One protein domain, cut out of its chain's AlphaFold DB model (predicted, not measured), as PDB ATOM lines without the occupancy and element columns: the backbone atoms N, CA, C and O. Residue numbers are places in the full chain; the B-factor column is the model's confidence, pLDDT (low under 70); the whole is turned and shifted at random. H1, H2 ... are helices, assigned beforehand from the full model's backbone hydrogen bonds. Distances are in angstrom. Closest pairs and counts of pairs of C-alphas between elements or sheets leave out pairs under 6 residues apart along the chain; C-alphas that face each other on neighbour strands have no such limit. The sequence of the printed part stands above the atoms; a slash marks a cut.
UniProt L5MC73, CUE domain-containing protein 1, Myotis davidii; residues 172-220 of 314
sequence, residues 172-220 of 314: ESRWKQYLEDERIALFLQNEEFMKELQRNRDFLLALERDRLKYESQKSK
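This is residues 172 to 220 of the 314 residues of the protein "CUE domain-containing protein 1" of Myotis davidii (UniProt L5MC73). Picture a flat, open V with a blunt corner: two long helices, H1 and H3, are its arms, and the short H2 joins them at the corner. The space between the arms is empty, and the chain turns sharply at each end of H2. The printed part has 49 residues with three named helices, in the order H1, H2, H3, and no named strand; the class is all helix. The whole is only just loose, close to extended, with a radius of gyration of the C-alphas of 14.2 A, and the C-alphas span 35 by 35 by 11 A.

Start with H1, residues 172 to 188, and pass the tight link of two residues to H2, residues 191 to 199. These two are close but not clearly touching: their closest C-alphas, those of Leu 188 and Met 194, are 6.4 A apart, and their lines are about perpendicular, at 88 degrees. One residue further on, across another tight link, comes H3, residues 201 to 220. H2 and H3 are close but not clearly touching, with the closest C-alphas, those of Gln 198 and Leu 204, 7.4 A apart and their lines about perpendicular, at 77 degrees. H1 and H3 are apart. In H2 and H3 every O i to N i+4 pair is within hydrogen-bond range; in H1 it is 12 of 13.

Find C-alpha 172 at (-37.010, -14.225, -10.782); from there H1 runs 24.4 A to C-alpha 188. H2 begins at C-alpha 191, at (-63.724, 0.361, -3.577), and is 12.2 A long. H3 is the longest helix, 28.5 A from C-alpha 201 to C-alpha 220 at (-34.823, 15.304, -22.408).

The C-alphas of Glu 192 and Lys 220 are the two farthest apart, at 38.6 A. The printed part has no cut and no long link. Its mean pLDDT is 92.6, and residues 219 to 220 are under 70.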
ATOM      1  N   GLU A 172     -36.603 -14.250 -12.196       86.62
ATOM      2  CA  GLU A 172     -37.010 -14.225 -10.782       86.62
ATOM      3  C   GLU A 172     -37.440 -12.814 -10.333       86.62
ATOM      4  O   GLU A 172     -38.448 -12.655  -9.647       86.62
ATOM      5  N   SER A 173     -36.722 -11.779 -10.777       91.75
ATOM      6  CA  SER A 173     -37.068 -10.374 -10.514       91.75
ATOM      7  C   SER A 173     -38.381  -9.957 -11.192       91.75
ATOM      8  O   SER A 173     -39.196  -9.270 -10.582       91.75
ATOM      9  N   ARG A 174     -38.628 -10.423 -12.422       93.31
ATOM     10  CA  ARG A 174     -39.871 -10.200 -13.172       93.31
ATOM     11  C   ARG A 174     -41.067 -10.934 -12.551       93.31
ATOM     12  O   ARG A 174     -42.130 -10.341 -12.428       93.31
ATOM     13  N   TRP A 175     -40.896 -12.181 -12.108       90.88
ATOM     14  CA  TRP A 175     -41.914 -12.926 -11.357       90.88
ATOM     15  C   TRP A 175     -42.230 -12.248 -10.017       90.88
ATOM     16  O   TRP A 175     -43.395 -12.141  -9.650       90.88
ATOM     17  N   LYS A 176     -41.216 -11.722  -9.314       93.75
ATOM     18  CA  LYS A 176     -41.409 -10.916  -8.096       93.75
ATOM     19  C   LYS A 176     -42.172  -9.622  -8.366       93.75
ATOM     20  O   LYS A 176     -43.043  -9.289  -7.572       93.75
ATOM     21  N   GLN A 177     -41.883  -8.933  -9.473       96.25
ATOM     22  CA  GLN A 177     -42.656  -7.760  -9.879       96.25
ATOM     23  C   GLN A 177     -44.116  -8.140 -10.153       96.25
ATOM     24  O   GLN A 177     -44.997  -7.526  -9.568       96.25
ATOM     25  N   TYR A 178     -44.384  -9.195 -10.932       96.31
ATOM     26  CA  TYR A 178     -45.758  -9.652 -11.167       96.31
ATOM     27  C   TYR A 178     -46.497  -9.983  -9.863       96.31
ATOM     28  O   TYR A 178     -47.632  -9.566  -9.689       96.31
ATOM     29  N   LEU A 179     -45.848 -10.640  -8.898       96.44
ATOM     30  CA  LEU A 179     -46.449 -10.914  -7.587       96.44
ATOM     31  C   LEU A 179     -46.668  -9.661  -6.716       96.44
ATOM     32  O   LEU A 179     -47.391  -9.742  -5.724       96.44
ATOM     33  N   GLU A 180     -46.018  -8.532  -6.999       95.19
ATOM     34  CA  GLU A 180     -46.305  -7.234  -6.367       95.19
ATOM     35  C   GLU A 180     -47.438  -6.511  -7.108       95.19
ATOM     36  O   GLU A 180     -48.390  -6.063  -6.474       95.19
ATOM     37  N   ASP A 181     -47.389  -6.496  -8.443       96.62
ATOM     38  CA  ASP A 181     -48.413  -5.914  -9.315       96.62
ATOM     39  C   ASP A 181     -49.788  -6.589  -9.090       96.62
ATOM     40  O   ASP A 181     -50.792  -5.893  -8.969       96.62
ATOM     41  N   GLU A 182     -49.838  -7.916  -8.903       95.88
ATOM     42  CA  GLU A 182     -51.047  -8.667  -8.507       95.88
ATOM     43  C   GLU A 182     -51.599  -8.226  -7.140       95.88
ATOM     44  O   GLU A 182     -52.806  -8.054  -6.967       95.88
ATOM     45  N   ARG A 183     -50.726  -7.985  -6.150       95.94
ATOM     46  CA  ARG A 183     -51.151  -7.482  -4.832       95.94
ATOM     47  C   ARG A 183     -51.725  -6.071  -4.940       95.94
ATOM     48  O   ARG A 183     -52.735  -5.781  -4.303       95.94
ATOM     49  N   ILE A 184     -51.137  -5.218  -5.777       95.25
ATOM     50  CA  ILE A 184     -51.670  -3.884  -6.076       95.25
ATOM     51  C   ILE A 184     -53.020  -3.998  -6.801       95.25
ATOM     52  O   ILE A 184     -53.963  -3.307  -6.420       95.25
ATOM     53  N   ALA A 185     -53.156  -4.896  -7.781       96.00
ATOM     54  CA  ALA A 185     -54.408  -5.130  -8.498       96.00
ATOM     55  C   ALA A 185     -55.549  -5.561  -7.557       96.00
ATOM     56  O   ALA A 185     -56.652  -5.026  -7.659       96.00
ATOM     57  N   LEU A 186     -55.273  -6.439  -6.585       96.12
ATOM     58  CA  LEU A 186     -56.233  -6.816  -5.541       96.12
ATOM     59  C   LEU A 186     -56.652  -5.626  -4.659       96.12
ATOM     60  O   LEU A 186     -57.826  -5.510  -4.311       96.12
ATOM     61  N   PHE A 187     -55.741  -4.704  -4.324       94.38
ATOM     62  CA  PHE A 187     -56.118  -3.478  -3.607       94.38
ATOM     63  C   PHE A 187     -56.955  -2.523  -4.470       94.38
ATOM     64  O   PHE A 187     -57.882  -1.905  -3.954       94.38
ATOM     65  N   LEU A 188     -56.686  -2.430  -5.777       95.00
ATOM     66  CA  LEU A 188     -57.457  -1.596  -6.709       95.00
ATOM     67  C   LEU A 188     -58.884  -2.120  -6.964       95.00
ATOM     68  O   LEU A 188     -59.746  -1.333  -7.345       95.00
ATOM     69  N   GLN A 189     -59.155  -3.407  -6.717       95.69
ATOM     70  CA  GLN A 189     -60.518  -3.964  -6.710       95.69
ATOM     71  C   GLN A 189     -61.341  -3.517  -5.486       95.69
ATOM     72  O   GLN A 189     -62.568  -3.567  -5.518       95.69
ATOM     73  N   ASN A 190     -60.695  -3.089  -4.397       94.44
ATOM     74  CA  ASN A 190     -61.386  -2.659  -3.185       94.44
ATOM     75  C   ASN A 190     -61.838  -1.193  -3.310       94.44
ATOM     76  O   ASN A 190     -61.033  -0.263  -3.252       94.44
ATOM     77  N   GLU A 191     -63.149  -0.979  -3.433       93.81
ATOM     78  CA  GLU A 191     -63.724   0.361  -3.577       93.81
ATOM     79  C   GLU A 191     -63.433   1.301  -2.402       93.81
ATOM     80  O   GLU A 191     -63.245   2.495  -2.620       93.81
ATOM     81  N   GLU A 192     -63.378   0.802  -1.165       94.88
ATOM     82  CA  GLU A 192     -63.082   1.639   0.006       94.88
ATOM     83  C   GLU A 192     -61.628   2.123  -0.021       94.88
ATOM     84  O   GLU A 192     -61.348   3.286   0.282       94.88
ATOM     85  N   PHE A 193     -60.708   1.272  -0.488       95.31
ATOM     86  CA  PHE A 193     -59.334   1.685  -0.765       95.31
ATOM     87  C   PHE A 193     -59.290   2.740  -1.878       95.31
ATOM     88  O   PHE A 193     -58.618   3.755  -1.717       95.31
ATOM     89  N   MET A 194     -60.048   2.565  -2.964       95.19
ATOM     90  CA  MET A 194     -60.114   3.547  -4.054       95.19
ATOM     91  C   MET A 194     -60.705   4.896  -3.613       95.19
ATOM     92  O   MET A 194     -60.163   5.940  -3.978       95.19
ATOM     93  N   LYS A 195     -61.762   4.903  -2.789       94.25
ATOM     94  CA  LYS A 195     -62.364   6.122  -2.213       94.25
ATOM     95  C   LYS A 195     -61.373   6.856  -1.303       94.25
ATOM     96  O   LYS A 195     -61.184   8.064  -1.449       94.25
ATOM     97  N   GLU A 196     -60.690   6.145  -0.405       95.31
ATOM     98  CA  GLU A 196     -59.698   6.744   0.499       95.31
ATOM     99  C   GLU A 196     -58.436   7.215  -0.254       95.31
ATOM    100  O   GLU A 196     -57.913   8.297   0.023       95.31
ATOM    101  N   LEU A 197     -57.994   6.474  -1.276       94.50
ATOM    102  CA  LEU A 197     -56.894   6.864  -2.163       94.50
ATOM    103  C   LEU A 197     -57.223   8.147  -2.943       94.50
ATOM    104  O   LEU A 197     -56.376   9.032  -3.053       94.50
ATOM    105  N   GLN A 198     -58.462   8.290  -3.428       94.06
ATOM    106  CA  GLN A 198     -58.949   9.520  -4.065       94.06
ATOM    107  C   GLN A 198     -59.097  10.687  -3.076       94.06
ATOM    108  O   GLN A 198     -58.906  11.848  -3.448       94.06
ATOM    109  N   ARG A 199     -59.399  10.402  -1.802       96.00
ATOM    110  CA  ARG A 199     -59.434  11.406  -0.729       96.00
ATOM    111  C   ARG A 199     -58.035  11.941  -0.394       96.00
ATOM    112  O   ARG A 199     -57.908  13.099   0.016       96.00
ATOM    113  N   ASN A 200     -56.985  11.148  -0.615       96.00
ATOM    114  CA  ASN A 200     -55.591  11.532  -0.391       96.00
ATOM    115  C   ASN A 200     -55.051  12.478  -1.490       96.00
ATOM    116  O   ASN A 200     -54.346  12.087  -2.425       96.00
ATOM    117  N   ARG A 201     -55.358  13.771  -1.328       95.62
ATOM    118  CA  ARG A 201     -54.881  14.882  -2.173       95.62
ATOM    119  C   ARG A 201     -53.357  14.907  -2.338       95.62
ATOM    120  O   ARG A 201     -52.879  15.162  -3.441       95.62
ATOM    121  N   ASP A 202     -52.601  14.644  -1.273       96.69
ATOM    122  CA  ASP A 202     -51.137  14.753  -1.289       96.69
ATOM    123  C   ASP A 202     -50.490  13.650  -2.134       96.69
ATOM    124  O   ASP A 202     -49.537  13.913  -2.873       96.69
ATOM    125  N   PHE A 203     -51.043  12.433  -2.085       95.81
ATOM    126  CA  PHE A 203     -50.636  11.327  -2.948       95.81
ATOM    127  C   PHE A 203     -50.923  11.627  -4.425       95.81
ATOM    128  O   PHE A 203     -50.023  11.508  -5.256       95.81
ATOM    129  N   LEU A 204     -52.133  12.092  -4.752       96.19
ATOM    130  CA  LEU A 204     -52.506  12.493  -6.116       96.19
ATOM    131  C   LEU A 204     -51.573  13.582  -6.677       96.19
ATOM    132  O   LEU A 204     -51.081  13.461  -7.799       96.19
ATOM    133  N   LEU A 205     -51.254  14.605  -5.876       95.81
ATOM    134  CA  LEU A 205     -50.313  15.670  -6.244       95.81
ATOM    135  C   LEU A 205     -48.852  15.193  -6.328       95.81
ATOM    136  O   LEU A 205     -48.042  15.788  -7.042       95.81
ATOM    137  N   ALA A 206     -48.462  14.148  -5.595       96.88
ATOM    138  CA  ALA A 206     -47.157  13.508  -5.758       96.88
ATOM    139  C   ALA A 206     -47.085  12.706  -7.066       96.88
ATOM    140  O   ALA A 206     -46.138  12.879  -7.832       96.88
ATOM    141  N   LEU A 207     -48.119  11.916  -7.357       96.06
ATOM    142  CA  LEU A 207     -48.232  11.111  -8.570       96.06
ATOM    143  C   LEU A 207     -48.261  11.982  -9.838       96.06
ATOM    144  O   LEU A 207     -47.580  11.677 -10.817       96.06
ATOM    145  N   GLU A 208     -48.976  13.112  -9.811       94.81
ATOM    146  CA  GLU A 208     -48.977  14.080 -10.913       94.81
ATOM    147  C   GLU A 208     -47.586  14.692 -11.152       94.81
ATOM    148  O   GLU A 208     -47.135  14.777 -12.300       94.81
ATOM    149  N   ARG A 209     -46.867  15.057 -10.079       95.88
ATOM    150  CA  ARG A 209     -45.484  15.556 -10.173       95.88
ATOM    151  C   ARG A 209     -44.537  14.512 -10.759       95.88
ATOM    152  O   ARG A 209     -43.726  14.867 -11.614       95.88
ATOM    153  N   ASP A 210     -44.633  13.250 -10.346       96.25
ATOM    154  CA  ASP A 210     -43.771  12.192 -10.879       96.25
ATOM    155  C   ASP A 210     -44.113  11.829 -12.335       96.25
ATOM    156  O   ASP A 210     -43.192  11.623 -13.132       96.25
ATOM    157  N   ARG A 211     -45.392  11.883 -12.746       96.06
ATOM    158  CA  ARG A 211     -45.790  11.775 -14.164       96.06
ATOM    159  C   ARG A 211     -45.117  12.857 -15.017       96.06
ATOM    160  O   ARG A 211     -44.454  12.538 -16.004       96.06
ATOM    161  N   LEU A 212     -45.238  14.124 -14.610       93.75
ATOM    162  CA  LEU A 212     -44.628  15.268 -15.302       93.75
ATOM    163  C   LEU A 212     -43.096  15.168 -15.347       93.75
ATOM    164  O   LEU A 212     -42.466  15.496 -16.354       93.75
ATOM    165  N   LYS A 213     -42.482  14.685 -14.264       94.19
ATOM    166  CA  LYS A 213     -41.036  14.464 -14.156       94.19
ATOM    167  C   LYS A 213     -40.555  13.367 -15.111       94.19
ATOM    168  O   LYS A 213     -39.542  13.571 -15.780       94.19
ATOM    169  N   TYR A 214     -41.280  12.254 -15.223       91.38
ATOM    170  CA  TYR A 214     -40.962  11.174 -16.161       91.38
ATOM    171  C   TYR A 214     -41.117  11.617 -17.623       91.38
ATOM    172  O   TYR A 214     -40.230  11.379 -18.442       91.38
ATOM    173  N   GLU A 215     -42.185  12.346 -17.952       88.25
ATOM    174  CA  GLU A 215     -42.409  12.904 -19.294       88.25
ATOM    175  C   GLU A 215     -41.342  13.942 -19.689       88.25
ATOM    176  O   GLU A 215     -40.816  13.921 -20.809       88.25
ATOM    177  N   SER A 216     -40.927  14.779 -18.733       86.62
ATOM    178  CA  SER A 216     -39.809  15.717 -18.896       86.62
ATOM    179  C   SER A 216     -38.477  14.991 -19.118       86.62
ATOM    180  O   SER A 216     -37.672  15.412 -19.950       86.62
ATOM    181  N   GLN A 217     -38.229  13.880 -18.415       75.75
ATOM    182  CA  GLN A 217     -37.029  13.057 -18.604       75.75
ATOM    183  C   GLN A 217     -37.034  12.325 -19.954       75.75
ATOM    184  O   GLN A 217     -36.016  12.337 -20.646       75.75
ATOM    185  N   LYS A 218     -38.179  11.774 -20.378       79.06
ATOM    186  CA  LYS A 218     -38.364  11.158 -21.701       79.06
ATOM    187  C   LYS A 218     -38.102  12.165 -22.826       79.06
ATOM    188  O   LYS A 218     -37.344  11.873 -23.748       79.06
ATOM    189  N   SER A 219     -38.639  13.377 -22.699       68.25
ATOM    190  CA  SER A 219     -38.393  14.480 -23.639       68.25
ATOM    191  C   SER A 219     -36.915  14.893 -23.669       68.25
ATOM    192  O   SER A 219     -36.347  15.097 -24.739       68.25
ATOM    193  N   LYS A 220     -36.246  14.939 -22.509       59.12
ATOM    194  CA  LYS A 220     -34.823  15.304 -22.408       59.12
ATOM    195  C   LYS A 220     -33.872  14.231 -22.953       59.12
ATOM    196  O   LYS A 220     -32.825  14.583 -23.482       59.12
TER     197      LYS A 220